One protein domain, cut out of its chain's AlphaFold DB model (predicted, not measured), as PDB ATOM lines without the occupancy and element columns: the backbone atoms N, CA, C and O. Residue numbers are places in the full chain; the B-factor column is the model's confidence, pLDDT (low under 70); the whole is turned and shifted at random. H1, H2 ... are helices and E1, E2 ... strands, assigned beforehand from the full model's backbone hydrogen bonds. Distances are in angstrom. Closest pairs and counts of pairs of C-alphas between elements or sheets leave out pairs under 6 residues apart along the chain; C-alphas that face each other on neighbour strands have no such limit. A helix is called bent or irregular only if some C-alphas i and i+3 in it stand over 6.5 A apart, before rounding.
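AT A GLANCE: This is residues 60 to 273 of the 892 residues of an uncharacterized protein of Pseudogymnoascus sp. 23342-1-I1 (UniProt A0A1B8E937). With little regular structure, two sheets stand one after the other along the longest axis, joined by one long link, residues 143 to 169: a larger, mixed one curled like part of a barrel, E5-E6-E7-E11-E10-E9-E8, and a smaller antiparallel one, E1-E2-E3-E4, with short H1 and residues 60 to 80 towards its far end and residues 81 to 82 paired with residues 106 to 107 of E2. Mostly strand, the 214 printed residues have under half in named elements, E1 E2 H1 E3 to E11. The whole is compact, radius of gyration of the C-alphas 18.2 A, spans 56 by 38 by 29 A.

HOW THE PARTS SIT: In a folded sheet, bent back into two leaves, E5 (170 to 172), E6 (176 to 179), E7 (196 to 202) and E11 (264 to 272) face E9 (226 to 234) and E8 (216 to 220), with E10 (240 to 252) as hinge. E5 E6 E7 and E8 E9 E10 E11 are meanders, successive strands being antiparallel neighbours. E7 and E11 are parallel; N 201 and O 265 are 2.8 A apart. E1 (89 to 93), E2 (99 to 107), E3 (121 to 128) and E4 (140 to 142) form the other sheet; between E2 and E3, N 102 and O 125 are 2.9 A apart. H1 (115 to 118), too short for O i to N i+4 pairs, is not on either sheet.

IN THESE COORDINATES: E10 spans 31.7 A. E1 begins at C-alpha 89 (-11.612, 24.381, -15.661); E11 ends at C-alpha 272 (-9.652, 41.414, -36.271).

THE WHOLE: The printed part has no cut. The link E4 to E5 is long, 27 residues. Residues 233 to 241 have pLDDT under 70.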
ATOM      1  N   PRO A  60      -7.993  14.146  -4.592       96.88
ATOM      2  CA  PRO A  60      -8.672  14.220  -3.302       96.88
ATOM      3  C   PRO A  60      -8.491  15.586  -2.629       96.88
ATOM      4  O   PRO A  60      -7.459  16.240  -2.788       96.88
ATOM      5  N   VAL A  61      -9.471  15.976  -1.811       97.19
ATOM      6  CA  VAL A  61      -9.443  17.236  -1.056       97.19
ATOM      7  C   VAL A  61      -8.628  17.090   0.232       97.19
ATOM      8  O   VAL A  61      -8.793  16.126   0.981       97.19
ATOM      9  N   THR A  62      -7.761  18.064   0.511       96.06
ATOM     10  CA  THR A  62      -7.024  18.183   1.781       96.06
ATOM     11  C   THR A  62      -7.787  19.063   2.789       96.06
ATOM     12  O   THR A  62      -8.499  19.978   2.376       96.06
ATOM     13  N   PRO A  63      -7.673  18.837   4.117       91.12
ATOM     14  CA  PRO A  63      -8.388  19.637   5.117       91.12
ATOM     15  C   PRO A  63      -7.938  21.104   5.209       91.12
ATOM     16  O   PRO A  63      -8.671  21.914   5.775       91.12
ATOM     17  N   SER A  64      -6.749  21.457   4.708       92.88
ATOM     18  CA  SER A  64      -6.248  22.838   4.689       92.88
ATOM     19  C   SER A  64      -5.205  23.059   3.595       92.88
ATOM     20  O   SER A  64      -4.573  22.110   3.142       92.88
ATOM     21  N   ASP A  65      -4.951  24.314   3.233       92.25
ATOM     22  CA  ASP A  65      -3.919  24.678   2.249       92.25
ATOM     23  C   ASP A  65      -2.486  24.695   2.814       92.25
ATOM     24  O   ASP A  65      -1.523  24.968   2.100       92.25
ATOM     25  N   ALA A  66      -2.320  24.396   4.105       95.56
ATOM     26  CA  ALA A  66      -1.021  24.436   4.762       95.56
ATOM     27  C   ALA A  66      -0.056  23.389   4.182       95.56
ATOM     28  O   ALA A  66      -0.420  22.229   3.984       95.56
ATOM     29  N   THR A  67       1.204  23.774   3.977       95.88
ATOM     30  CA  THR A  67       2.275  22.884   3.505       95.88
ATOM     31  C   THR A  67       2.308  21.571   4.293       95.88
ATOM     32  O   THR A  67       2.434  21.567   5.517       95.88
ATOM     33  N   GLY A  68       2.227  20.443   3.586       94.62
ATOM     34  CA  GLY A  68       2.234  19.097   4.162       94.62
ATOM     35  C   GLY A  68       0.872  18.553   4.608       94.62
ATOM     36  O   GLY A  68       0.817  17.403   5.048       94.62
ATOM     37  N   SER A  69      -0.221  19.312   4.468       96.19
ATOM     38  CA  SER A  69      -1.577  18.843   4.788       96.19
ATOM     39  C   SER A  69      -2.038  17.684   3.893       96.19
ATOM     40  O   SER A  69      -2.783  16.817   4.350       96.19
ATOM     41  N   CYS A  70      -1.539  17.596   2.653       96.56
ATOM     42  CA  CYS A  70      -1.743  16.460   1.754       96.56
ATOM     43  C   CYS A  70      -0.881  15.264   2.198       96.56
ATOM     44  O   CYS A  70       0.210  14.972   1.684       96.56
ATOM     45  N   THR A  71      -1.365  14.563   3.221       95.12
ATOM     46  CA  THR A  71      -0.696  13.391   3.790       95.12
ATOM     47  C   THR A  71      -0.932  12.132   2.948       95.12
ATOM     48  O   THR A  71      -1.876  12.046   2.163       95.12
ATOM     49  N   ARG A  72      -0.108  11.093   3.155       93.44
ATOM     50  CA  ARG A  72      -0.331   9.772   2.534       93.44
ATOM     51  C   ARG A  72      -1.612   9.081   3.006       93.44
ATOM     52  O   ARG A  72      -2.061   8.155   2.343       93.44
ATOM     53  N   ALA A  73      -2.190   9.509   4.128       93.00
ATOM     54  CA  ALA A  73      -3.489   9.011   4.568       93.00
ATOM     55  C   ALA A  73      -4.627   9.533   3.673       93.00
ATOM     56  O   ALA A  73      -5.599   8.819   3.458       93.00
ATOM     57  N   ILE A  74      -4.482  10.747   3.128       93.62
ATOM     58  CA  ILE A  74      -5.461  11.373   2.227       93.62
ATOM     59  C   ILE A  74      -5.227  10.913   0.788       93.62
ATOM     60  O   ILE A  74      -6.146  10.437   0.128       93.62
ATOM     61  N   ASN A  75      -3.984  11.011   0.309       94.62
ATOM     62  CA  ASN A  75      -3.589  10.503  -0.999       94.62
ATOM     63  C   ASN A  75      -2.462   9.474  -0.846       94.62
ATOM     64  O   ASN A  75      -1.275   9.814  -0.801       94.62
ATOM     65  N   THR A  76      -2.839   8.196  -0.812       92.75
ATOM     66  CA  THR A  76      -1.910   7.061  -0.663       92.75
ATOM     67  C   THR A  76      -0.908   6.944  -1.810       92.75
ATOM     68  O   THR A  76       0.189   6.417  -1.611       92.75
ATOM     69  N   ARG A  77      -1.245   7.470  -2.995       92.81
ATOM     70  CA  ARG A  77      -0.379   7.489  -4.182       92.81
ATOM     71  C   ARG A  77       0.621   8.640  -4.162       92.81
ATOM     72  O   ARG A  77       1.597   8.611  -4.906       92.81
ATOM     73  N   GLY A  78       0.426   9.618  -3.275       93.25
ATOM     74  CA  GLY A  78       1.310  10.771  -3.146       93.25
ATOM     75  C   GLY A  78       1.276  11.689  -4.365       93.25
ATOM     76  O   GLY A  78       2.230  12.423  -4.591       93.25
ATOM     77  N   THR A  79       0.202  11.648  -5.147       94.38
ATOM     78  CA  THR A  79       0.071  12.418  -6.381       94.38
ATOM     79  C   THR A  79      -0.475  13.823  -6.168       94.38
ATOM     80  O   THR A  79      -0.653  14.520  -7.137       94.38
ATOM     81  N   GLY A  80      -0.663  14.301  -4.935       96.31
ATOM     82  CA  GLY A  80      -1.144  15.660  -4.651       96.31
ATOM     83  C   GLY A  80      -2.627  15.716  -4.286       96.31
ATOM     84  O   GLY A  80      -3.363  14.748  -4.474       96.31
ATOM     85  N   CYS A  81      -3.052  16.838  -3.712       97.75
ATOM     86  CA  CYS A  81      -4.414  17.073  -3.235       97.75
ATOM     87  C   CYS A  81      -4.880  18.471  -3.655       97.75
ATOM     88  O   CYS A  81      -4.057  19.318  -4.005       97.75
ATOM     89  N   THR A  82      -6.181  18.727  -3.581       97.69
ATOM     90  CA  THR A  82      -6.790  20.031  -3.892       97.69
ATOM     91  C   THR A  82      -7.454  20.632  -2.660       97.69
ATOM     92  O   THR A  82      -7.690  19.939  -1.668       97.69
ATOM     93  N   GLY A  83      -7.784  21.922  -2.720       96.31
ATOM     94  CA  GLY A  83      -8.696  22.542  -1.760       96.31
ATOM     95  C   GLY A  83     -10.142  22.105  -2.012       96.31
ATOM     96  O   GLY A  83     -10.413  21.287  -2.896       96.31
ATOM     97  N   LYS A  84     -11.090  22.660  -1.246       94.62
ATOM     98  CA  LYS A  84     -12.527  22.486  -1.533       94.62
ATOM     99  C   LYS A  84     -12.917  23.181  -2.836       94.62
ATOM    100  O   LYS A  84     -13.585  22.571  -3.665       94.62
ATOM    101  N   VAL A  85     -12.454  24.419  -3.009       92.88
ATOM    102  CA  VAL A  85     -12.427  25.116  -4.296       92.88
ATOM    103  C   VAL A  85     -11.156  24.669  -5.001       92.88
ATOM    104  O   VAL A  85     -10.053  24.874  -4.494       92.88
ATOM    105  N   THR A  86     -11.307  23.981  -6.122       93.00
ATOM    106  CA  THR A  86     -10.196  23.353  -6.836       93.00
ATOM    107  C   THR A  86      -9.644  24.234  -7.956       93.00
ATOM    108  O   THR A  86      -8.584  23.918  -8.485       93.00
ATOM    109  N   GLY A  87     -10.313  25.338  -8.306       92.75
ATOM    110  CA  GLY A  87      -9.974  26.158  -9.468       92.75
ATOM    111  C   GLY A  87     -10.166  25.393 -10.777       92.75
ATOM    112  O   GLY A  87      -9.352  25.529 -11.689       92.75
ATOM    113  N   LEU A  88     -11.180  24.523 -10.828       95.00
ATOM    114  CA  LEU A  88     -11.413  23.623 -11.949       95.00
ATOM    115  C   LEU A  88     -11.775  24.405 -13.212       95.00
ATOM    116  O   LEU A  88     -12.701  25.211 -13.217       95.00
ATOM    117  N   SER A  89     -11.116  24.079 -14.317       94.50
ATOM    118  CA  SER A  89     -11.612  24.381 -15.661       94.50
ATOM    119  C   SER A  89     -11.514  23.111 -16.496       94.50
ATOM    120  O   SER A  89     -10.417  22.586 -16.708       94.50
ATOM    121  N   SER A  90     -12.658  22.557 -16.914       93.88
ATOM    122  CA  SER A  90     -12.663  21.387 -17.799       93.88
ATOM    123  C   SER A  90     -12.417  21.798 -19.242       93.88
ATOM    124  O   SER A  90     -12.923  22.818 -19.697       93.88
ATOM    125  N   GLY A  91     -11.684  20.964 -19.964       94.81
ATOM    126  CA  GLY A  91     -11.407  21.138 -21.376       94.81
ATOM    127  C   GLY A  91     -12.021  20.061 -22.254       94.81
ATOM    128  O   GLY A  91     -12.929  19.343 -21.848       94.81
ATOM    129  N   ASN A  92     -11.502  19.934 -23.474       95.00
ATOM    130  CA  ASN A  92     -11.944  18.913 -24.423       95.00
ATOM    131  C   ASN A  92     -11.252  17.552 -24.195       95.00
ATOM    132  O   ASN A  92     -10.377  17.364 -23.341       95.00
ATOM    133  N   PHE A  93     -11.677  16.570 -24.984       96.62
ATOM    134  CA  PHE A  93     -11.093  15.237 -24.987       96.62
ATOM    135  C   PHE A  93      -9.766  15.215 -25.759       96.62
ATOM    136  O   PHE A  93      -9.606  15.898 -26.772       96.62
ATOM    137  N   LEU A  94      -8.837  14.356 -25.335       96.69
ATOM    138  CA  LEU A  94      -7.745  13.916 -26.200       96.69
ATOM    139  C   LEU A  94      -8.313  13.151 -27.418       96.69
ATOM    140  O   LEU A  94      -9.394  12.561 -27.322       96.69
ATOM    141  N   PRO A  95      -7.562  13.054 -28.534       93.56
ATOM    142  CA  PRO A  95      -8.008  12.358 -29.751       93.56
ATOM    143  C   PRO A  95      -8.375  10.882 -29.552       93.56
ATOM    144  O   PRO A  95      -9.064  10.291 -30.378       93.56
ATOM    145  N   ASP A  96      -7.911  10.268 -28.461       93.50
ATOM    146  CA  ASP A  96      -8.233   8.887 -28.107       93.50
ATOM    147  C   ASP A  96      -9.631   8.709 -27.486       93.50
ATOM    148  O   ASP A  96     -10.031   7.573 -27.227       93.50
ATOM    149  N   ASN A  97     -10.366   9.802 -27.246       93.44
ATOM    150  CA  ASN A  97     -11.672   9.840 -26.587       93.44
ATOM    151  C   ASN A  97     -11.697   9.191 -25.182       93.44
ATOM    152  O   ASN A  97     -12.764   8.845 -24.667       93.44
ATOM    153  N   LYS A  98     -10.540   8.971 -24.550       95.81
ATOM    154  CA  LYS A  98     -10.419   8.296 -23.243       95.81
ATOM    155  C   LYS A  98      -9.925   9.215 -22.144       95.81
ATOM    156  O   LYS A  98     -10.014   8.856 -20.972       95.81
ATOM    157  N   HIS A  99      -9.414  10.381 -22.510       97.56
ATOM    158  CA  HIS A  99      -8.887  11.350 -21.568       97.56
ATOM    159  C   HIS A  99      -9.475  12.727 -21.835       97.56
ATOM    160  O   HIS A  99      -9.685  13.087 -22.989       97.56
ATOM    161  N   VAL A 100      -9.691  13.495 -20.776       97.94
ATOM    162  CA  VAL A 100     -10.123  14.896 -20.824       97.94
ATOM    163  C   VAL A 100      -9.028  15.754 -20.205       97.94
ATOM    164  O   VAL A 100      -8.481  15.378 -19.166       97.94
ATOM    165  N   VAL A 101      -8.681  16.876 -20.836       97.81
ATOM    166  CA  VAL A 101      -7.755  17.852 -20.237       97.81
ATOM    167  C   VAL A 101      -8.503  18.733 -19.236       97.81
ATOM    168  O   VAL A 101      -9.661  19.078 -19.448       97.81
ATOM    169  N   ALA A 102      -7.855  19.102 -18.137       97.62
ATOM    170  CA  ALA A 102      -8.429  20.002 -17.145       97.62
ATOM    171  C   ALA A 102      -7.329  20.767 -16.418       97.62
ATOM    172  O   ALA A 102      -6.237  20.231 -16.231       97.62
ATOM    173  N   SER A 103      -7.604  21.987 -15.975       97.19
ATOM    174  CA  SER A 103      -6.728  22.696 -15.045       97.19
ATOM    175  C   SER A 103      -7.287  22.633 -13.627       97.19
ATOM    176  O   SER A 103      -8.501  22.575 -13.427       97.19
ATOM    177  N   ILE A 104      -6.385  22.550 -12.648       96.94
ATOM    178  CA  ILE A 104      -6.723  22.445 -11.228       96.94
ATOM    179  C   ILE A 104      -5.607  23.024 -10.356       96.94
ATOM    180  O   ILE A 104      -4.432  23.005 -10.731       96.94
ATOM    181  N   ILE A 105      -5.959  23.510  -9.172       97.69
ATOM    182  CA  ILE A 105      -5.040  24.027  -8.163       97.69
ATOM    183  C   ILE A 105      -4.700  22.909  -7.180       97.69
ATOM    184  O   ILE A 105      -5.539  22.456  -6.397       97.69
ATOM    185  N   PHE A 106      -3.438  22.483  -7.190       97.94
ATOM    186  CA  PHE A 106      -2.907  21.612  -6.150       97.94
ATOM    187  C   PHE A 106      -2.473  22.421  -4.927       97.94
ATOM    188  O   PHE A 106      -1.843  23.472  -5.048       97.94
ATOM    189  N   THR A 107      -2.762  21.893  -3.741       96.88
ATOM    190  CA  THR A 107      -2.473  22.536  -2.457       96.88
ATOM    191  C   THR A 107      -2.043  21.511  -1.408       96.88
ATOM    192  O   THR A 107      -2.231  20.300  -1.563       96.88
ATOM    193  N   GLY A 108      -1.425  21.986  -0.327       96.19
ATOM    194  CA  GLY A 108      -1.052  21.134   0.800       96.19
ATOM    195  C   GLY A 108       0.127  20.189   0.558       96.19
ATOM    196  O   GLY A 108       0.383  19.305   1.379       96.19
ATOM    197  N   ALA A 109       0.859  20.332  -0.548       96.88
ATOM    198  CA  ALA A 109       2.044  19.521  -0.806       96.88
ATOM    199  C   ALA A 109       3.105  19.694   0.301       96.88
ATOM    200  O   ALA A 109       3.220  20.773   0.886       96.88
ATOM    201  N   PRO A 110       3.876  18.643   0.632       96.06
ATOM    202  CA  PRO A 110       4.987  18.757   1.572       96.06
ATOM    203  C   PRO A 110       6.090  19.669   1.023       96.06
ATOM    204  O   PRO A 110       6.242  19.823  -0.189       96.06
ATOM    205  N   ALA A 111       6.896  20.237   1.919       94.81
ATOM    206  CA  ALA A 111       8.049  21.038   1.529       94.81
ATOM    207  C   ALA A 111       9.098  20.194   0.779       94.81
ATOM    208  O   ALA A 111       9.270  18.998   1.039       94.81
ATOM    209  N   ALA A 112       9.837  20.833  -0.129       92.25
ATOM    210  CA  ALA A 112      11.030  20.233  -0.716       92.25
ATOM    211  C   ALA A 112      12.024  19.828   0.400       92.25
ATOM    212  O   ALA A 112      12.117  20.532   1.408       92.25
ATOM    213  N   PRO A 113      12.771  18.715   0.254       94.31
ATOM    214  CA  PRO A 113      12.990  17.931  -0.966       94.31
ATOM    215  C   PRO A 113      12.044  16.726  -1.155       94.31
ATOM    216  O   PRO A 113      12.361  15.845  -1.956       94.31
ATOM    217  N   ASP A 114      10.905  16.642  -0.449       95.19
ATOM    218  CA  ASP A 114       9.933  15.558  -0.681       95.19
ATOM    219  C   ASP A 114       9.504  15.553  -2.169       95.19
ATOM    220  O   ASP A 114       9.113  16.604  -2.690       95.19
ATOM    221  N   PRO A 115       9.560  14.408  -2.881       92.50
ATOM    222  CA  PRO A 115       9.191  14.334  -4.297       92.50
ATOM    223  C   PRO A 115       7.766  14.803  -4.606       92.50
ATOM    224  O   PRO A 115       7.483  15.197  -5.733       92.50
ATOM    225  N   ARG A 116       6.866  14.782  -3.617       94.75
ATOM    226  CA  ARG A 116       5.476  15.238  -3.753       94.75
ATOM    227  C   ARG A 116       5.344  16.763  -3.729       94.75
ATOM    228  O   ARG A 116       4.268  17.272  -4.022       94.75
ATOM    229  N   SER A 117       6.422  17.491  -3.422       96.50
ATOM    230  CA  SER A 117       6.452  18.963  -3.421       96.50
ATOM    231  C   SER A 117       6.129  19.583  -4.790       96.50
ATOM    232  O   SER A 117       5.758  20.749  -4.867       96.50
ATOM    233  N   ILE A 118       6.199  18.790  -5.868       96.44
ATOM    234  CA  ILE A 118       5.891  19.213  -7.241       96.44
ATOM    235  C   ILE A 118       4.396  19.445  -7.519       96.44
ATOM    236  O   ILE A 118       4.064  20.056  -8.534       96.44
ATOM    237  N   TYR A 119       3.502  18.931  -6.670       97.12
ATOM    238  CA  TYR A 119       2.052  19.065  -6.823       97.12
ATOM    239  C   TYR A 119       1.563  20.312  -6.091       97.12
ATOM    240  O   TYR A 119       0.980  20.226  -5.016       97.12
ATOM    241  N   THR A 120       1.844  21.482  -6.653       95.56
ATOM    242  CA  THR A 120       1.488  22.773  -6.053       95.56
ATOM    243  C   THR A 120       1.085  23.783  -7.122       95.56
ATOM    244  O   THR A 120       1.606  23.740  -8.242       95.56
ATOM    245  N   GLY A 121       0.164  24.683  -6.782       95.81
ATOM    246  CA  GLY A 121      -0.324  25.741  -7.662       95.81
ATOM    247  C   GLY A 121      -1.233  25.237  -8.784       95.81
ATOM    248  O   GLY A 121      -1.635  24.072  -8.809       95.81
ATOM    249  N   LEU A 122      -1.558  26.134  -9.715       97.38
ATOM    250  CA  LEU A 122      -2.385  25.835 -10.882       97.38
ATOM    251  C   LEU A 122      -1.616  24.955 -11.876       97.38
ATOM    252  O   LEU A 122      -0.523  25.312 -12.320       97.38
ATOM    253  N   GLN A 123      -2.169  23.794 -12.213       97.69
ATOM    254  CA  GLN A 123      -1.542  22.800 -13.080       97.69
ATOM    255  C   GLN A 123      -2.545  22.215 -14.073       97.69
ATOM    256  O   GLN A 123      -3.731  22.093 -13.780       97.69
ATOM    257  N   LEU A 124      -2.039  21.778 -15.227       98.06
ATOM    258  CA  LEU A 124      -2.788  20.995 -16.195       98.06
ATOM    259  C   LEU A 124      -2.709  19.508 -15.832       98.06
ATOM    260  O   LEU A 124      -1.620  18.932 -15.688       98.06
ATOM    261  N   ILE A 125      -3.869  18.874 -15.744       98.06
ATOM    262  CA  ILE A 125      -4.046  17.438 -15.578       98.06
ATOM    263  C   ILE A 125      -4.776  16.852 -16.789       98.06
ATOM    264  O   ILE A 125      -5.436  17.550 -17.557       98.06
ATOM    265  N   ILE A 126      -4.672  15.537 -16.938       98.06
ATOM    266  CA  ILE A 126      -5.580  14.752 -17.769       98.06
ATOM    267  C   ILE A 126      -6.329  13.758 -16.889       98.06
ATOM    268  O   ILE A 126      -5.731  13.137 -16.011       98.06
ATOM    269  N   VAL A 127      -7.627  13.608 -17.130       97.94
ATOM    270  CA  VAL A 127      -8.546  12.757 -16.365       97.94
ATOM    271  C   VAL A 127      -9.070  11.644 -17.264       97.94
ATOM    272  O   VAL A 127      -9.343  11.868 -18.440       97.94
ATOM    273  N   LYS A 128      -9.194  10.433 -16.729       97.06
ATOM    274  CA  LYS A 128      -9.753   9.265 -17.412       97.06
ATOM    275  C   LYS A 128     -11.266   9.388 -17.550       97.06
ATOM    276  O   LYS A 128     -11.972   9.546 -16.562       97.06
ATOM    277  N   ALA A 129     -11.752   9.244 -18.777       95.81
ATOM    278  CA  ALA A 129     -13.169   9.281 -19.134       95.81
ATOM    279  C   ALA A 129     -13.771   7.882 -19.379       95.81
ATOM    280  O   ALA A 129     -14.939   7.761 -19.732       95.81
ATOM    281  N   ASP A 130     -12.975   6.819 -19.233       93.62
ATOM    282  CA  ASP A 130     -13.349   5.425 -19.517       93.62
ATOM    283  C   ASP A 130     -13.357   4.527 -18.266       93.62
ATOM    284  O   ASP A 130     -13.345   3.302 -18.380       93.62
ATOM    285  N   ASN A 131     -13.365   5.131 -17.070       90.56
ATOM    286  CA  ASN A 131     -13.323   4.443 -15.774       90.56
ATOM    287  C   ASN A 131     -12.080   3.543 -15.569       90.56
ATOM    288  O   ASN A 131     -12.096   2.613 -14.761       90.56
ATOM    289  N   THR A 132     -10.991   3.801 -16.304       95.56
ATOM    290  CA  THR A 132      -9.688   3.152 -16.094       95.56
ATOM    291  C   THR A 132      -8.741   4.039 -15.285       95.56
ATOM    292  O   THR A 132      -9.050   5.187 -14.969       95.56
ATOM    293  N   THR A 133      -7.562   3.519 -14.944       96.00
ATOM    294  CA  THR A 133      -6.516   4.256 -14.222       96.00
ATOM    295  C   THR A 133      -5.222   4.322 -15.026       96.00
ATOM    296  O   THR A 133      -4.976   3.536 -15.946       96.00
ATOM    297  N   PHE A 134      -4.386   5.308 -14.713       95.38
ATOM    298  CA  PHE A 134      -3.006   5.370 -15.177       95.38
ATOM    299  C   PHE A 134      -2.136   4.345 -14.423       95.38
ATOM    300  O   PHE A 134      -2.551   3.825 -13.388       95.38
ATOM    301  N   PRO A 135      -0.902   4.050 -14.884       92.44
ATOM    302  CA  PRO A 135      -0.027   3.069 -14.228       92.44
ATOM    303  C   PRO A 135       0.299   3.351 -12.749       92.44
ATOM    304  O   PRO A 135       0.675   2.437 -12.023       92.44
ATOM    305  N   ASN A 136       0.161   4.600 -12.293       89.25
ATOM    306  CA  ASN A 136       0.301   4.988 -10.883       89.25
ATOM    307  C   ASN A 136      -0.936   4.636 -10.024       89.25
ATOM    308  O   ASN A 136      -0.892   4.787  -8.805       89.25
ATOM    309  N   GLY A 137      -2.015   4.154 -10.644       93.12
ATOM    310  CA  GLY A 137      -3.268   3.774 -10.002       93.12
ATOM    311  C   GLY A 137      -4.278   4.910  -9.854       93.12
ATOM    312  O   GLY A 137      -5.396   4.636  -9.426       93.12
ATOM    313  N   ASP A 138      -3.926   6.144 -10.217       95.81
ATOM    314  CA  ASP A 138      -4.862   7.269 -10.200       95.81
ATOM    315  C   ASP A 138      -5.659   7.333 -11.510       95.81
ATOM    316  O   ASP A 138      -5.137   6.996 -12.577       95.81
ATOM    317  N   PRO A 139      -6.913   7.809 -11.479       96.38
ATOM    318  CA  PRO A 139      -7.693   8.049 -12.688       96.38
ATOM    319  C   PRO A 139      -7.321   9.377 -13.367       96.38
ATOM    320  O   PRO A 139      -7.977   9.813 -14.306       96.38
ATOM    321  N   TRP A 140      -6.260  10.036 -12.910       96.94
ATOM    322  CA  TRP A 140      -5.773  11.290 -13.455       96.94
ATOM    323  C   TRP A 140      -4.239  11.315 -13.453       96.94
ATOM    324  O   TRP A 140      -3.575  10.555 -12.743       96.94
ATOM    325  N   LYS A 141      -3.664  12.194 -14.271       96.19
ATOM    326  CA  LYS A 141      -2.218  12.401 -14.386       96.19
ATOM    327  C   LYS A 141      -1.924  13.892 -14.509       96.19
ATOM    328  O   LYS A 141      -2.482  14.549 -15.381       96.19
ATOM    329  N   CYS A 142      -1.016  14.418 -13.687       97.44
ATOM    330  CA  CYS A 142      -0.535  15.789 -13.858       97.44
ATOM    331  C   CYS A 142       0.495  15.881 -14.987       97.44
ATOM    332  O   CYS A 142       1.454  15.107 -15.019       97.44
ATOM    333  N   ILE A 143       0.301  16.834 -15.898       97.94
ATOM    334  CA  ILE A 143       1.168  17.053 -17.061       97.94
ATOM    335  C   ILE A 143       2.231  18.115 -16.769       97.94
ATOM    336  O   ILE A 143       3.378  17.962 -17.190       97.94
ATOM    337  N   THR A 144       1.870  19.167 -16.032       97.81
ATOM    338  CA  THR A 144       2.747  20.326 -15.784       97.81
ATOM    339  C   THR A 144       3.422  20.317 -14.407       97.81
ATOM    340  O   THR A 144       4.263  21.174 -14.130       97.81
ATOM    341  N   CYS A 145       3.113  19.341 -13.550       97.00
ATOM    342  CA  CYS A 145       3.750  19.199 -12.242       97.00
ATOM    343  C   CYS A 145       5.225  18.811 -12.392       97.00
ATOM    344  O   CYS A 145       5.561  17.849 -13.080       97.00
ATOM    345  N   GLY A 146       6.110  19.538 -11.708       96.31
ATOM    346  CA  GLY A 146       7.545  19.241 -11.687       96.31
ATOM    347  C   GLY A 146       8.279  19.524 -13.000       96.31
ATOM    348  O   GLY A 146       9.403  19.048 -13.173       96.31
ATOM    349  N   VAL A 147       7.664  20.264 -13.932       97.56
ATOM    350  CA  VAL A 147       8.344  20.718 -15.154       97.56
ATOM    351  C   VAL A 147       9.542  21.593 -14.753       97.56
ATOM    352  O   VAL A 147       9.380  22.502 -13.937       97.56
ATOM    353  N   PRO A 148      10.762  21.331 -15.261       97.00
ATOM    354  CA  PRO A 148      11.939  22.125 -14.920       97.00
ATOM    355  C   PRO A 148      11.785  23.590 -15.330       97.00
ATOM    356  O   PRO A 148      11.219  23.878 -16.379       97.00
ATOM    357  N   ALA A 149      12.368  24.521 -14.565       95.56
ATOM    358  CA  ALA A 149      12.338  25.958 -14.876       95.56
ATOM    359  C   ALA A 149      12.805  26.283 -16.312       95.56
ATOM    360  O   ALA A 149      12.211  27.127 -16.976       95.56
ATOM    361  N   ALA A 150      13.808  25.557 -16.819       95.38
ATOM    362  CA  ALA A 150      14.312  25.706 -18.187       95.38
ATOM    363  C   ALA A 150      13.271  25.375 -19.276       95.38
ATOM    364  O   ALA A 150      13.349  25.915 -20.376       95.38
ATOM    365  N   ASN A 151      12.283  24.530 -18.968       96.94
ATOM    366  CA  ASN A 151      11.247  24.098 -19.904       96.94
ATOM    367  C   ASN A 151       9.964  24.941 -19.812       96.94
ATOM    368  O   ASN A 151       9.014  24.664 -20.534       96.94
ATOM    369  N   GLN A 152       9.907  25.938 -18.926       95.50
ATOM    370  CA  GLN A 152       8.717  26.769 -18.694       95.50
ATOM    371  C   GLN A 152       9.060  28.263 -18.609       95.50
ATOM    372  O   GLN A 152       8.438  29.030 -17.873       95.50
ATOM    373  N   VAL A 153      10.091  28.686 -19.344       94.50
ATOM    374  CA  VAL A 153      10.502  30.092 -19.405       94.50
ATOM    375  C   VAL A 153       9.383  30.919 -20.039       94.50
ATOM    376  O   VAL A 153       9.019  30.700 -21.192       94.50
ATOM    377  N   GLY A 154       8.857  31.883 -19.282       90.50
ATOM    378  CA  GLY A 154       7.735  32.718 -19.712       90.50
ATOM    379  C   GLY A 154       6.350  32.135 -19.423       90.50
ATOM    380  O   GLY A 154       5.373  32.697 -19.906       90.50
ATOM    381  N   ARG A 155       6.257  31.046 -18.641       93.44
ATOM    382  CA  ARG A 155       4.986  30.540 -18.102       93.44
ATOM    383  C   ARG A 155       4.207  31.653 -17.404       93.44
ATOM    384  O   ARG A 155       4.781  32.440 -16.650       93.44
ATOM    385  N   VAL A 156       2.898  31.651 -17.622       90.69
ATOM    386  CA  VAL A 156       1.938  32.509 -16.924       90.69
ATOM    387  C   VAL A 156       1.101  31.627 -16.001       90.69
ATOM    388  O   VAL A 156       0.695  30.529 -16.388       90.69
ATOM    389  N   ASP A 157       0.817  32.096 -14.788       90.62
ATOM    390  CA  ASP A 157      -0.040  31.386 -13.827       90.62
ATOM    391  C   ASP A 157      -1.532  31.604 -14.136       90.62
ATOM    392  O   ASP A 157      -2.323  32.032 -13.302       90.62
ATOM    393  N   LEU A 158      -1.898  31.308 -15.385       92.56
ATOM    394  CA  LEU A 158      -3.252  31.320 -15.925       92.56
ATOM    395  C   LEU A 158      -3.392  30.122 -16.879       92.56
ATOM    396  O   LEU A 158      -2.626  29.990 -17.834       92.56
ATOM    397  N   MET A 159      -4.333  29.223 -16.586       93.56
ATOM    398  CA  MET A 159      -4.599  27.994 -17.351       93.56
ATOM    399  C   MET A 159      -6.105  27.822 -17.591       93.56
ATOM    400  O   MET A 159      -6.669  26.755 -17.348       93.56
ATOM    401  N   ASP A 160      -6.770  28.896 -18.002       90.94
ATOM    402  CA  ASP A 160      -8.177  28.898 -18.391       90.94
ATOM    403  C   ASP A 160      -8.396  28.159 -19.726       90.94
ATOM    404  O   ASP A 160      -7.491  28.032 -20.554       90.94
ATOM    405  N   TYR A 161      -9.605  27.631 -19.922       93.06
ATOM    406  CA  TYR A 161     -10.059  27.028 -21.183       93.06
ATOM    407  C   TYR A 161      -9.106  25.976 -21.785       93.06
ATOM    408  O   TYR A 161      -8.717  26.098 -22.957       93.06
ATOM    409  N   PRO A 162      -8.697  24.941 -21.023       96.31
ATOM    410  CA  PRO A 162      -7.740  23.965 -21.517       96.31
ATOM    411  C   PRO A 162      -8.287  23.216 -22.743       96.31
ATOM    412  O   PRO A 162      -9.424  22.758 -22.755       96.31
ATOM    413  N   GLN A 163      -7.484  23.086 -23.798       97.25
ATOM    414  CA  GLN A 163      -7.886  22.482 -25.071       97.25
ATOM    415  C   GLN A 163      -6.740  21.645 -25.648       97.25
ATOM    416  O   GLN A 163      -5.688  22.155 -26.020       97.25
ATOM    417  N   ALA A 164      -6.932  20.339 -25.734       96.94
ATOM    418  CA  ALA A 164      -6.074  19.411 -26.439       96.94
ATOM    419  C   ALA A 164      -6.077  19.670 -27.948       96.94
ATOM    420  O   ALA A 164      -7.129  19.869 -28.560       96.94
ATOM    421  N   PHE A 165      -4.889  19.581 -28.538       97.00
ATOM    422  CA  PHE A 165      -4.702  19.544 -29.982       97.00
ATOM    423  C   PHE A 165      -5.082  18.164 -30.525       97.00
ATOM    424  O   PHE A 165      -4.932  17.146 -29.838       97.00
ATOM    425  N   SER A 166      -5.489  18.097 -31.795       92.75
ATOM    426  CA  SER A 166      -5.868  16.821 -32.419       92.75
ATOM    427  C   SER A 166      -4.683  15.863 -32.646       92.75
ATOM    428  O   SER A 166      -4.881  14.687 -32.943       92.75
ATOM    429  N   ASP A 167      -3.443  16.322 -32.428       94.12
ATOM    430  CA  ASP A 167      -2.244  15.473 -32.393       94.12
ATOM    431  C   ASP A 167      -2.071  14.677 -31.080       94.12
ATOM    432  O   ASP A 167      -1.296  13.712 -31.050       94.12
ATOM    433  N   GLY A 168      -2.778  15.072 -30.010       95.88
ATOM    434  CA  GLY A 168      -2.744  14.475 -28.669       95.88
ATOM    435  C   GLY A 168      -1.427  14.649 -27.894       95.88
ATOM    436  O   GLY A 168      -1.273  14.126 -26.786       95.88
ATOM    437  N   LYS A 169      -0.468  15.392 -28.452       97.62
ATOM    438  CA  LYS A 169       0.849  15.687 -27.861       97.62
ATOM    439  C   LYS A 169       0.882  17.053 -27.187       97.62
ATOM    440  O   LYS A 169       1.702  17.263 -26.290       97.62
ATOM    441  N   ARG A 170       0.005  17.959 -27.624       98.12
ATOM    442  CA  ARG A 170      -0.072  19.341 -27.153       98.12
ATOM    443  C   ARG A 170      -1.428  19.663 -26.534       98.12
ATOM    444  O   ARG A 170      -2.452  19.100 -26.922       98.12
ATOM    445  N   ALA A 171      -1.430  20.601 -25.598       98.12
ATOM    446  CA  ALA A 171      -2.635  21.201 -25.040       98.12
ATOM    447  C   ALA A 171      -2.432  22.707 -24.845       98.12
ATOM    448  O   ALA A 171      -1.422  23.137 -24.300       98.12
ATOM    449  N   LEU A 172      -3.398  23.502 -25.286       98.06
ATOM    450  CA  LEU A 172      -3.565  24.900 -24.916       98.06
ATOM    451  C   LEU A 172      -4.098  24.959 -23.479       98.06
ATOM    452  O   LEU A 172      -4.970  24.165 -23.132       98.06
ATOM    453  N   ALA A 173      -3.600  25.872 -22.651       96.19
ATOM    454  CA  ALA A 173      -4.209  26.192 -21.361       96.19
ATOM    455  C   ALA A 173      -3.855  27.631 -20.986       96.19
ATOM    456  O   ALA A 173      -2.720  27.909 -20.596       96.19
ATOM    457  N   GLY A 174      -4.810  28.545 -21.135       94.44
ATOM    458  CA  GLY A 174      -4.562  29.981 -21.144       94.44
ATOM    459  C   GLY A 174      -3.595  30.404 -22.250       94.44
ATOM    460  O   GLY A 174      -3.530  29.741 -23.288       94.44
ATOM    461  N   PRO A 175      -2.819  31.489 -22.074       95.69
ATOM    462  CA  PRO A 175      -1.946  32.049 -23.111       95.69
ATOM    463  C   PRO A 175      -0.644  31.245 -23.306       95.69
ATOM    464  O   PRO A 175       0.433  31.814 -23.479       95.69
ATOM    465  N   GLN A 176      -0.710  29.915 -23.248       96.62
ATOM    466  CA  GLN A 176       0.443  29.017 -23.319       96.62
ATOM    467  C   GLN A 176       0.057  27.625 -23.835       96.62
ATOM    468  O   GLN A 176      -1.055  27.139 -23.628       96.62
ATOM    469  N   ILE A 177       1.009  26.974 -24.502       98.31
ATOM    470  CA  ILE A 177       0.886  25.625 -25.056       98.31
ATOM    471  C   ILE A 177       1.823  24.693 -24.294       98.31
ATOM    472  O   ILE A 177       3.036  24.903 -24.239       98.31
ATOM    473  N   ILE A 178       1.244  23.644 -23.726       98.38
ATOM    474  CA  ILE A 178       1.930  22.543 -23.072       98.38
ATOM    475  C   ILE A 178       2.223  21.491 -24.139       98.38
ATOM    476  O   ILE A 178       1.301  20.977 -24.767       98.38
ATOM    477  N   ASP A 179       3.494  21.162 -24.339       97.94
ATOM    478  CA  ASP A 179       3.967  20.262 -25.391       97.94
ATOM    479  C   ASP A 179       4.784  19.118 -24.786       97.94
ATOM    480  O   ASP A 179       5.767  19.354 -24.079       97.94
ATOM    481  N   CYS A 180       4.391  17.870 -25.059       97.12
ATOM    482  CA  CYS A 180       5.112  16.686 -24.590       97.12
ATOM    483  C   CYS A 180       6.094  16.081 -25.609       97.12
ATOM    484  O   CYS A 180       6.461  14.898 -25.540       97.12
ATOM    485  N   GLY A 181       6.540  16.901 -26.558       94.00
ATOM    486  CA  GLY A 181       7.517  16.564 -27.578       94.00
ATOM    487  C   GLY A 181       7.012  15.433 -28.480       94.00
ATOM    488  O   GLY A 181       5.946  15.537 -29.084       94.00
ATOM    489  N   PRO A 182       7.748  14.315 -28.615       95.44
ATOM    490  CA  PRO A 182       7.332  13.232 -29.502       95.44
ATOM    491  C   PRO A 182       6.206  12.360 -28.919       95.44
ATOM    492  O   PRO A 182       5.684  11.500 -29.633       95.44
ATOM    493  N   PHE A 183       5.845  12.531 -27.643       97.88
ATOM    494  CA  PHE A 183       4.956  11.621 -26.924       97.88
ATOM    495  C   PHE A 183       3.539  12.176 -26.774       97.88
ATOM    496  O   PHE A 183       3.338  13.365 -26.570       97.88
ATOM    497  N   GLN A 184       2.558  11.274 -26.808       97.56
ATOM    498  CA  GLN A 184       1.176  11.574 -26.431       97.56
ATOM    499  C   GLN A 184       1.108  12.006 -24.960       97.56
ATOM    500  O   GLN A 184       1.784  11.402 -24.120       97.56
ATOM    501  N   LEU A 185       0.255  12.977 -24.627       97.31
ATOM    502  CA  LEU A 185       0.062  13.467 -23.254       97.31
ATOM    503  C   LEU A 185      -0.320  12.333 -22.284       97.31
ATOM    504  O   LEU A 185       0.185  12.253 -21.156       97.31
ATOM    505  N   SER A 186      -1.139  11.391 -22.762       95.88
ATOM    506  CA  SER A 186      -1.576  10.197 -22.027       95.88
ATOM    507  C   SER A 186      -0.484   9.138 -21.831       95.88
ATOM    508  O   SER A 186      -0.610   8.271 -20.966       95.88
ATOM    509  N   SER A 187       0.627   9.207 -22.571       95.50
ATOM    510  CA  SER A 187       1.711   8.224 -22.486       95.50
ATOM    511  C   SER A 187       2.480   8.321 -21.168       95.50
ATOM    512  O   SER A 187       2.781   9.412 -20.684       95.50
ATOM    513  N   ALA A 188       2.926   7.184 -20.629       93.56
ATOM    514  CA  ALA A 188       3.862   7.153 -19.500       93.56
ATOM    515  C   ALA A 188       5.226   7.798 -19.831       93.56
ATOM    516  O   ALA A 188       5.940   8.230 -18.932       93.56
ATOM    517  N   LYS A 189       5.579   7.901 -21.123       95.56
ATOM    518  CA  LYS A 189       6.810   8.564 -21.589       95.56
ATOM    519  C   LYS A 189       6.720  10.091 -21.553       95.56
ATOM    520  O   LYS A 189       7.752  10.757 -21.559       95.56
ATOM    521  N   CYS A 190       5.506  10.638 -21.496       96.56
ATOM    522  CA  CYS A 190       5.289  12.059 -21.286       96.56
ATOM    523  C   CYS A 190       5.574  12.393 -19.813       96.56
ATOM    524  O   CYS A 190       4.722  12.181 -18.946       96.56
ATOM    525  N   THR A 191       6.810  12.821 -19.544       96.00
ATOM    526  CA  THR A 191       7.353  13.111 -18.207       96.00
ATOM    527  C   THR A 191       7.733  14.587 -18.088       96.00
ATOM    528  O   THR A 191       8.036  15.208 -19.108       96.00
ATOM    529  N   PRO A 192       7.846  15.147 -16.871       96.44
ATOM    530  CA  PRO A 192       8.146  16.572 -16.706       96.44
ATOM    531  C   PRO A 192       9.451  17.030 -17.375       96.44
ATOM    532  O   PRO A 192       9.569  18.182 -17.771       96.44
ATOM    533  N   LYS A 193      10.427  16.125 -17.550       96.38
ATOM    534  CA  LYS A 193      11.704  16.411 -18.227       96.38
ATOM    535  C   LYS A 193      11.559  16.668 -19.730       96.38
ATOM    536  O   LYS A 193      12.397  17.361 -20.297       96.38
ATOM    537  N   VAL A 194      10.555  16.068 -20.371       97.19
ATOM    538  CA  VAL A 194      10.301  16.209 -21.817       97.19
ATOM    539  C   VAL A 194       9.157  17.178 -22.114       97.19
ATOM    540  O   VAL A 194       9.083  17.691 -23.227       97.19
ATOM    541  N   THR A 195       8.303  17.452 -21.125       98.19
ATOM    542  CA  THR A 195       7.256  18.470 -21.212       98.19
ATOM    543  C   THR A 195       7.865  19.870 -21.253       98.19
ATOM    544  O   THR A 195       8.734  20.197 -20.440       98.19
ATOM    545  N   HIS A 196       7.371  20.697 -22.169       98.19
ATOM    546  CA  HIS A 196       7.670  22.120 -22.276       98.19
ATOM    547  C   HIS A 196       6.383  22.941 -22.188       98.19
ATOM    548  O   HIS A 196       5.323  22.488 -22.614       98.19
ATOM    549  N   ILE A 197       6.478  24.143 -21.627       98.12
ATOM    550  CA  ILE A 197       5.393  25.119 -21.548       98.12
ATOM    551  C   ILE A 197       5.855  26.346 -22.324       98.12
ATOM    552  O   ILE A 197       6.762  27.059 -21.892       98.12
ATOM    553  N   TYR A 198       5.253  26.557 -23.488       98.00
ATOM    554  CA  TYR A 198       5.603  27.633 -24.401       98.00
ATOM    555  C   TYR A 198       4.547  28.741 -24.329       98.00
ATOM    556  O   TYR A 198       3.383  28.463 -24.621       98.00
ATOM    557  N   PRO A 199       4.907  29.987 -23.979       96.94
ATOM    558  CA  PRO A 199       3.951  31.089 -23.984       96.94
ATOM    559  C   PRO A 199       3.510  31.432 -25.410       96.94
ATOM    560  O   PRO A 199       4.237  31.185 -26.375       96.94
ATOM    561  N   ILE A 200       2.327  32.024 -25.534       97.44
ATOM    562  CA  ILE A 200       1.793  32.575 -26.779       97.44
ATOM    563  C   ILE A 200       1.969  34.091 -26.740       97.44
ATOM    564  O   ILE A 200       1.610  34.744 -25.762       97.44
ATOM    565  N   ARG A 201       2.505  34.664 -27.817       95.62
ATOM    566  CA  ARG A 201       2.714  36.102 -27.959       95.62
ATOM    567  C   ARG A 201       1.988  36.637 -29.185       95.62
ATOM    568  O   ARG A 201       2.212  36.183 -30.302       95.62
ATOM    569  N   TRP A 202       1.191  37.679 -28.985       95.62
ATOM    570  CA  TRP A 202       0.635  38.491 -30.065       95.62
ATOM    571  C   TRP A 202       1.440  39.781 -30.205       95.62
ATOM    572  O   TRP A 202       1.535  40.564 -29.259       95.62
ATOM    573  N   ASN A 203       2.056  40.014 -31.365       94.62
ATOM    574  CA  ASN A 203       2.816  41.240 -31.581       94.62
ATOM    575  C   ASN A 203       1.893  42.435 -31.853       94.62
ATOM    576  O   ASN A 203       1.245  42.486 -32.892       94.62
ATOM    577  N   THR A 204       1.906  43.428 -30.967       91.88
ATOM    578  CA  THR A 204       1.148  44.681 -31.121       91.88
ATOM    579  C   THR A 204       2.036  45.897 -31.385       91.88
ATOM    580  O   THR A 204       1.521  46.945 -31.759       91.88
ATOM    581  N   SER A 205       3.362  45.769 -31.246       90.62
ATOM    582  CA  SER A 205       4.317  46.852 -31.514       90.62
ATOM    583  C   SER A 205       4.813  46.825 -32.967       90.62
ATOM    584  O   SER A 205       5.254  45.761 -33.421       90.62
ATOM    585  N   PRO A 206       4.855  47.976 -33.677       89.38
ATOM    586  CA  PRO A 206       5.495  48.091 -34.990       89.38
ATOM    587  C   PRO A 206       6.964  47.653 -35.001       89.38
ATOM    588  O   PRO A 206       7.436  47.108 -35.993       89.38
ATOM    589  N   THR A 207       7.690  47.864 -33.897       87.00
ATOM    590  CA  THR A 207       9.110  47.482 -33.784       87.00
ATOM    591  C   THR A 207       9.303  46.015 -33.404       87.00
ATOM    592  O   THR A 207      10.422  45.514 -33.412       87.00
ATOM    593  N   GLY A 208       8.223  45.305 -33.057       86.00
ATOM    594  CA  GLY A 208       8.291  43.925 -32.577       86.00
ATOM    595  C   GLY A 208       8.693  43.783 -31.105       86.00
ATOM    596  O   GLY A 208       8.748  42.663 -30.597       86.00
ATOM    597  N   ASP A 209       8.953  44.890 -30.405       88.25
ATOM    598  CA  ASP A 209       9.408  44.884 -29.014       88.25
ATOM    599  C   ASP A 209       8.273  44.691 -27.994       88.25
ATOM    600  O   ASP A 209       7.085  44.702 -28.315       88.25
ATOM    601  N   GLY A 210       8.645  44.507 -26.723       90.25
ATOM    602  CA  GLY A 210       7.703  44.415 -25.603       90.25
ATOM    603  C   GLY A 210       7.080  43.029 -25.397       90.25
ATOM    604  O   GLY A 210       7.406  42.062 -26.093       90.25
ATOM    605  N   ALA A 211       6.200  42.928 -24.398       88.50
ATOM    606  CA  ALA A 211       5.573  41.672 -23.967       88.50
ATOM    607  C   ALA A 211       4.505  41.136 -24.942       88.50
ATOM    608  O   ALA A 211       4.140  39.969 -24.860       88.50
ATOM    609  N   GLY A 212       4.062  41.957 -25.900       90.44
ATOM    610  CA  GLY A 212       2.931  41.652 -26.776       90.44
ATOM    611  C   GLY A 212       1.608  42.211 -26.246       90.44
ATOM    612  O   GLY A 212       1.580  42.891 -25.219       90.44
ATOM    613  N   GLY A 213       0.531  41.970 -26.991       89.88
ATOM    614  CA  GLY A 213      -0.831  42.344 -26.614       89.88
ATOM    615  C   GLY A 213      -1.416  41.449 -25.525       89.88
ATOM    616  O   GLY A 213      -0.943  40.334 -25.303       89.88
ATOM    617  N   SER A 214      -2.467  41.938 -24.865       90.06
ATOM    618  CA  SER A 214      -3.274  41.125 -23.954       90.06
ATOM    619  C   SER A 214      -4.110  40.127 -24.755       90.06
ATOM    620  O   SER A 214      -4.687  40.483 -25.781       90.06
ATOM    621  N   ILE A 215      -4.162  38.877 -24.304       92.75
ATOM    622  CA  ILE A 215      -4.902  37.791 -24.950       92.75
ATOM    623  C   ILE A 215      -5.706  37.088 -23.860       92.75
ATOM    624  O   ILE A 215      -5.140  36.686 -22.844       92.75
ATOM    625  N   ARG A 216      -7.010  36.920 -24.072       92.94
ATOM    626  CA  ARG A 216      -7.905  36.154 -23.194       92.94
ATOM    627  C   ARG A 216      -8.893  35.334 -24.013       92.94
ATOM    628  O   ARG A 216      -9.029  35.559 -25.216       92.94
ATOM    629  N   GLU A 217      -9.583  34.400 -23.358       91.06
ATOM    630  CA  GLU A 217     -10.663  33.620 -23.983       91.06
ATOM    631  C   GLU A 217     -10.193  32.856 -25.232       91.06
ATOM    632  O   GLU A 217     -10.837  32.872 -26.279       91.06
ATOM    633  N   LEU A 218      -9.024  32.217 -25.150       95.12
ATOM    634  CA  LEU A 218      -8.417  31.556 -26.299       95.12
ATOM    635  C   LEU A 218      -9.258  30.343 -26.732       95.12
ATOM    636  O   LEU A 218      -9.710  29.552 -25.901       95.12
ATOM    637  N   ARG A 219      -9.447  30.171 -28.039       95.50
ATOM    638  CA  ARG A 219     -10.161  29.049 -28.659       95.50
ATOM    639  C   ARG A 219      -9.292  28.452 -29.756       95.50
ATOM    640  O   ARG A 219      -8.851  29.159 -30.660       95.50
ATOM    641  N   LEU A 220      -9.007  27.159 -29.650       95.75
ATOM    642  CA  LEU A 220      -8.190  26.441 -30.619       95.75
ATOM    643  C   LEU A 220      -9.046  26.076 -31.833       95.75
ATOM    644  O   LEU A 220     -10.103  25.467 -31.689       95.75
ATOM    645  N   HIS A 221      -8.581  26.434 -33.026       95.69
ATOM    646  CA  HIS A 221      -9.223  26.007 -34.262       95.69
ATOM    647  C   HIS A 221      -8.933  24.511 -34.518       95.69
ATOM    648  O   HIS A 221      -7.814  24.053 -34.258       95.69
ATOM    649  N   PRO A 222      -9.891  23.725 -35.048       93.12
ATOM    650  CA  PRO A 222      -9.734  22.274 -35.224       93.12
ATOM    651  C   PRO A 222      -8.599  21.848 -36.179       93.12
ATOM    652  O   PRO A 222      -8.210  20.680 -36.197       93.12
ATOM    653  N   ASP A 223      -8.018  22.781 -36.940       92.88
ATOM    654  CA  ASP A 223      -6.856  22.541 -37.809       92.88
ATOM    655  C   ASP A 223      -5.503  22.520 -37.072       92.88
ATOM    656  O   ASP A 223      -4.476  22.281 -37.710       92.88
ATOM    657  N   ASN A 224      -5.486  22.777 -35.756       93.31
ATOM    658  CA  ASN A 224      -4.300  22.896 -34.895       93.31
ATOM    659  C   ASN A 224      -3.330  24.048 -35.213       93.31
ATOM    660  O   ASN A 224      -2.284  24.146 -34.560       93.31
ATOM    661  N   ASN A 225      -3.622  24.887 -36.203       94.44
ATOM    662  CA  ASN A 225      -2.715  25.938 -36.664       94.44
ATOM    663  C   ASN A 225      -3.248  27.334 -36.357       94.44
ATOM    664  O   ASN A 225      -2.456  28.272 -36.304       94.44
ATOM    665  N   HIS A 226      -4.549  27.471 -36.118       96.00
ATOM    666  CA  HIS A 226      -5.185  28.754 -35.855       96.00
ATOM    667  C   HIS A 226      -5.726  28.869 -34.435       96.00
ATOM    668  O   HIS A 226      -6.087  27.889 -33.779       96.00
ATOM    669  N   LEU A 227      -5.764  30.107 -33.956       96.69
ATOM    670  CA  LEU A 227      -6.216  30.460 -32.625       96.69
ATOM    671  C   LEU A 227      -7.150  31.666 -32.709       96.69
ATOM    672  O   LEU A 227      -6.749  32.731 -33.182       96.69
ATOM    673  N   GLY A 228      -8.374  31.494 -32.221       96.81
ATOM    674  CA  GLY A 228      -9.282  32.591 -31.908       96.81
ATOM    675  C   GLY A 228      -8.990  33.130 -30.512       96.81
ATOM    676  O   GLY A 228      -8.692  32.358 -29.601       96.81
ATOM    677  N   PHE A 229      -9.052  34.441 -30.321       96.44
ATOM    678  CA  PHE A 229      -8.862  35.056 -29.010       96.44
ATOM    679  C   PHE A 229      -9.561  36.407 -28.917       96.44
ATOM    680  O   PHE A 229      -9.881  37.031 -29.926       96.44
ATOM    681  N   ASN A 230      -9.767  36.875 -27.691       94.25
ATOM    682  CA  ASN A 230     -10.316  38.192 -27.414       94.25
ATOM    683  C   ASN A 230      -9.252  39.083 -26.758       94.25
ATOM    684  O   ASN A 230      -8.386  38.600 -26.023       94.25
ATOM    685  N   SER A 231      -9.335  40.393 -26.985       91.06
ATOM    686  CA  SER A 231      -8.539  41.399 -26.274       91.06
ATOM    687  C   SER A 231      -9.433  42.527 -25.785       91.06
ATOM    688  O   SER A 231     -10.287  43.011 -26.528       91.06
ATOM    689  N   LEU A 232      -9.198  42.966 -24.549       83.50
ATOM    690  CA  LEU A 232      -9.799  44.177 -23.999       83.50
ATOM    691  C   LEU A 232      -8.944  45.383 -24.390       83.50
ATOM    692  O   LEU A 232      -7.724  45.366 -24.212       83.50
ATOM    693  N   LEU A 233      -9.584  46.418 -24.913       69.81
ATOM    694  CA  LEU A 233      -8.993  47.721 -25.169       69.81
ATOM    695  C   LEU A 233      -9.606  48.703 -24.172       69.81
ATOM    696  O   LEU A 233     -10.822  48.853 -24.100       69.81
ATOM    697  N   ILE A 234      -8.761  49.357 -23.383       62.19
ATOM    698  CA  ILE A 234      -9.192  50.446 -22.508       62.19
ATOM    699  C   ILE A 234      -8.963  51.736 -23.290       62.19
ATOM    700  O   ILE A 234      -7.822  52.089 -23.592       62.19
ATOM    701  N   GLY A 235     -10.049  52.402 -23.673       54.38
ATOM    702  CA  GLY A 235     -10.010  53.694 -24.343       54.38
ATOM    703  C   GLY A 235      -9.420  54.780 -23.442       54.38
ATOM    704  O   GLY A 235      -9.432  54.677 -22.216       54.38
ATOM    705  N   SER A 236      -8.936  55.862 -24.052       40.69
ATOM    706  CA  SER A 236      -8.341  57.012 -23.355       40.69
ATOM    707  C   SER A 236      -9.292  57.720 -22.377       40.69
ATOM    708  O   SER A 236      -8.823  58.420 -21.486       40.69
ATOM    709  N   GLU A 237     -10.605  57.519 -22.521       45.06
ATOM    710  CA  GLU A 237     -11.656  58.050 -21.638       45.06
ATOM    711  C   GLU A 237     -12.127  57.035 -20.573       45.06
ATOM    712  O   GLU A 237     -13.092  57.284 -19.859       45.06
ATOM    713  N   GLY A 238     -11.461  55.879 -20.445       43.94
ATOM    714  CA  GLY A 238     -11.779  54.854 -19.440       43.94
ATOM    715  C   GLY A 238     -12.835  53.821 -19.853       43.94
ATOM    716  O   GLY A 238     -13.097  52.894 -19.089       43.94
ATOM    717  N   GLY A 239     -13.411  53.925 -21.057       53.38
ATOM    718  CA  GLY A 239     -14.307  52.905 -21.612       53.38
ATOM    719  C   GLY A 239     -13.563  51.612 -21.960       53.38
ATOM    720  O   GLY A 239     -12.483  51.657 -22.546       53.38
ATOM    721  N   VAL A 240     -14.132  50.455 -21.615       61.44
ATOM    722  CA  VAL A 240     -13.579  49.138 -21.963       61.44
ATOM    723  C   VAL A 240     -14.329  48.603 -23.177       61.44
ATOM    724  O   VAL A 240     -15.530  48.362 -23.099       61.44
ATOM    725  N   SER A 241     -13.633  48.400 -24.293       69.94
ATOM    726  CA  SER A 241     -14.158  47.671 -25.448       69.94
ATOM    727  C   SER A 241     -13.470  46.319 -25.578       69.94
ATOM    728  O   SER A 241     -12.368  46.098 -25.068       69.94
ATOM    729  N   GLN A 242     -14.135  45.386 -26.247       82.44
ATOM    730  CA  GLN A 242     -13.590  44.070 -26.528       82.44
ATOM    731  C   GLN A 242     -13.590  43.820 -28.027       82.44
ATOM    732  O   GLN A 242     -14.518  44.209 -28.732       82.44
ATOM    733  N   THR A 243     -12.538  43.173 -28.518       89.12
ATOM    734  CA  THR A 243     -12.428  42.787 -29.924       89.12
ATOM    735  C   THR A 243     -11.968  41.342 -30.030       89.12
ATOM    736  O   THR A 243     -11.049  40.922 -29.320       89.12
ATOM    737  N   ALA A 244     -12.615  40.594 -30.922       94.00
ATOM    738  CA  ALA A 244     -12.249  39.233 -31.275       94.00
ATOM    739  C   ALA A 244     -11.259  39.209 -32.448       94.00
ATOM    740  O   ALA A 244     -11.359  40.000 -33.388       94.00
ATOM    741  N   TYR A 245     -10.326  38.266 -32.406       95.25
ATOM    742  CA  TYR A 245      -9.274  38.088 -33.397       95.25
ATOM    743  C   TYR A 245      -9.093  36.615 -33.729       95.25
ATOM    744  O   TYR A 245      -9.351  35.741 -32.900       95.25
ATOM    745  N   ILE A 246      -8.562  36.355 -34.919       96.62
ATOM    746  CA  ILE A 246      -8.002  35.058 -35.299       96.62
ATOM    747  C   ILE A 246      -6.574  35.278 -35.768       96.62
ATOM    748  O   ILE A 246      -6.304  36.212 -36.517       96.62
ATOM    749  N   GLY A 247      -5.656  34.425 -35.328       96.06
ATOM    750  CA  GLY A 247      -4.272  34.428 -35.786       96.06
ATOM    751  C   GLY A 247      -3.733  33.020 -35.975       96.06
ATOM    752  O   GLY A 247      -4.245  32.051 -35.410       96.06
ATOM    753  N   ARG A 248      -2.663  32.911 -36.758       96.50
ATOM    754  CA  ARG A 248      -1.947  31.661 -36.990       96.50
ATOM    755  C   ARG A 248      -0.835  31.466 -35.971       96.50
ATOM    756  O   ARG A 248       0.014  32.343 -35.796       96.50
ATOM    757  N   LEU A 249      -0.804  30.294 -35.350       96.56
ATOM    758  CA  LEU A 249       0.234  29.852 -34.427       96.56
ATOM    759  C   LEU A 249       1.515  29.499 -35.189       96.56
ATOM    760  O   LEU A 249       1.546  28.564 -35.989       96.56
ATOM    761  N   VAL A 250       2.603  30.208 -34.888       96.50
ATOM    762  CA  VAL A 250       3.933  29.936 -35.442       96.50
ATOM    763  C   VAL A 250       4.907  29.683 -34.305       96.50
ATOM    764  O   VAL A 250       5.141  30.544 -33.461       96.50
ATOM    765  N   PHE A 251       5.495  28.488 -34.270       97.06
ATOM    766  CA  PHE A 251       6.489  28.163 -33.254       97.06
ATOM    767  C   PHE A 251       7.826  28.845 -33.561       97.06
ATOM    768  O   PHE A 251       8.451  28.591 -34.593       97.06
ATOM    769  N   SER A 252       8.294  29.669 -32.630       95.12
ATOM    770  CA  SER A 252       9.577  30.355 -32.691       95.12
ATOM    771  C   SER A 252      10.534  29.737 -31.682       95.12
ATOM    772  O   SER A 252      10.391  29.903 -30.470       95.12
ATOM    773  N   LYS A 253      11.530  28.994 -32.172       94.25
ATOM    774  CA  LYS A 253      12.486  28.281 -31.309       94.25
ATOM    775  C   LYS A 253      13.438  29.233 -30.575       94.25
ATOM    776  O   LYS A 253      13.812  28.961 -29.435       94.25
ATOM    777  N   SER A 254      13.856  30.318 -31.217       93.50
ATOM    778  CA  SER A 254      14.847  31.261 -30.679       93.50
ATOM    779  C   SER A 254      14.541  32.678 -31.175       93.50
ATOM    780  O   SER A 254      15.221  33.160 -32.082       93.50
ATOM    781  N   PRO A 255      13.486  33.326 -30.647       93.19
ATOM    782  CA  PRO A 255      13.115  34.671 -31.071       93.19
ATOM    783  C   PRO A 255      14.217  35.680 -30.727       93.19
ATOM    784  O   PRO A 255      14.800  35.632 -29.645       93.19
ATOM    785  N   THR A 256      14.476  36.615 -31.642       92.19
ATOM    786  CA  THR A 256      15.457  37.700 -31.464       92.19
ATOM    787  C   THR A 256      14.829  39.004 -30.966       92.19
ATOM    788  O   THR A 256      15.547  39.874 -30.481       92.19
ATOM    789  N   THR A 257      13.502  39.137 -31.046       91.31
ATOM    790  CA  THR A 257      12.728  40.319 -30.628       91.31
ATOM    791  C   THR A 257      11.485  39.920 -29.830       91.31
ATOM    792  O   THR A 257      11.041  38.767 -29.874       91.31
ATOM    793  N   GLY A 258      10.915  40.866 -29.073       90.31
ATOM    794  CA  GLY A 258       9.753  40.637 -28.207       90.31
ATOM    795  C   GLY A 258      10.076  39.797 -26.964       90.31
ATOM    796  O   GLY A 258      10.929  38.912 -26.988       90.31
ATOM    797  N   LYS A 259       9.402  40.054 -25.844       90.94
ATOM    798  CA  LYS A 259       9.576  39.288 -24.598       90.94
ATOM    799  C   LYS A 259       8.477  38.220 -24.474       90.94
ATOM    800  O   LYS A 259       7.343  38.531 -24.823       90.94
ATOM    801  N   PRO A 260       8.783  37.008 -23.965       91.81
ATOM    802  CA  PRO A 260      10.100  36.526 -23.522       91.81
ATOM    803  C   PRO A 260      10.995  36.072 -24.690       91.81
ATOM    804  O   PRO A 260      10.504  35.485 -25.648       91.81
ATOM    805  N   LEU A 261      12.313  36.298 -24.605       92.88
ATOM    806  CA  LEU A 261      13.308  35.858 -25.606       92.88
ATOM    807  C   LEU A 261      13.678  34.371 -25.428       92.88
ATOM    808  O   LEU A 261      14.841  33.995 -25.309       92.88
ATOM    809  N   SER A 262      12.658  33.526 -25.348       93.69
ATOM    810  CA  SER A 262      12.745  32.072 -25.215       93.69
ATOM    811  C   SER A 262      11.831  31.416 -26.241       93.69
ATOM    812  O   SER A 262      11.016  32.094 -26.868       93.69
ATOM    813  N   SER A 263      11.964  30.100 -26.431       96.06
ATOM    814  CA  SER A 263      11.060  29.367 -27.318       96.06
ATOM    815  C   SER A 263       9.601  29.647 -26.944       96.06
ATOM    816  O   SER A 263       9.240  29.558 -25.770       96.06
ATOM    817  N   ARG A 264       8.788  30.021 -27.931       96.50
ATOM    818  CA  ARG A 264       7.400  30.464 -27.744       96.50
ATOM    819  C   ARG A 264       6.597  30.272 -29.026       96.50
ATOM    820  O   ARG A 264       7.172  30.007 -30.079       96.50
ATOM    821  N   TYR A 265       5.286  30.449 -28.950       97.62
ATOM    822  CA  TYR A 265       4.435  30.590 -30.129       97.62
ATOM    823  C   TYR A 265       4.158  32.072 -30.380       97.62
ATOM    824  O   TYR A 265       3.729  32.780 -29.475       97.62
ATOM    825  N   ASP A 266       4.402  32.551 -31.594       96.62
ATOM    826  CA  ASP A 266       3.994  33.885 -32.031       96.62
ATOM    827  C   ASP A 266       2.714  33.767 -32.880       96.62
ATOM    828  O   ASP A 266       2.566  32.839 -33.680       96.62
ATOM    829  N   LEU A 267       1.783  34.705 -32.698       96.62
ATOM    830  CA  LEU A 267       0.595  34.843 -33.538       96.62
ATOM    831  C   LEU A 267       0.926  35.719 -34.748       96.62
ATOM    832  O   LEU A 267       1.281  36.892 -34.605       96.62
ATOM    833  N   SER A 268       0.808  35.131 -35.934       94.38
ATOM    834  CA  SER A 268       1.021  35.773 -37.236       94.38
ATOM    835  C   SER A 268      -0.290  35.870 -38.017       94.38
ATOM    836  O   SER A 268      -1.262  35.214 -37.651       94.38
ATOM    837  N   ASN A 269      -0.321  36.693 -39.073       94.94
ATOM    838  CA  ASN A 269      -1.500  36.882 -39.933       94.94
ATOM    839  C   ASN A 269      -2.785  37.135 -39.128       94.94
ATOM    840  O   ASN A 269      -3.831  36.542 -39.373       94.94
ATOM    841  N   VAL A 270      -2.676  37.984 -38.103       95.50
ATOM    842  CA  VAL A 270      -3.793  38.260 -37.205       95.50
ATOM    843  C   VAL A 270      -4.834  39.087 -37.948       95.50
ATOM    844  O   VAL A 270      -4.503  40.091 -38.569       95.50
ATOM    845  N   THR A 271      -6.092  38.680 -37.856       94.94
ATOM    846  CA  THR A 271      -7.241  39.395 -38.404       94.94
ATOM    847  C   THR A 271      -8.201  39.716 -37.272       94.94
ATOM    848  O   THR A 271      -8.595  38.827 -36.517       94.94
ATOM    849  N   ALA A 272      -8.563  40.990 -37.135       93.62
ATOM    850  CA  ALA A 272      -9.652  41.414 -36.271       93.62
ATOM    851  C   ALA A 272     -10.982  41.040 -36.931       93.62
ATOM    852  O   ALA A 272     -11.199  41.313 -38.115       93.62
ATOM    853  N   LEU A 273     -11.885  40.433 -36.165       93.44
ATOM    854  CA  LEU A 273     -13.211  40.028 -36.632       93.44
ATOM    855  C   LEU A 273     -14.175  41.220 -36.625       93.44
ATOM    856  O   LEU A 273     -15.195  41.226 -35.944       93.44
TER     857      LEU A 273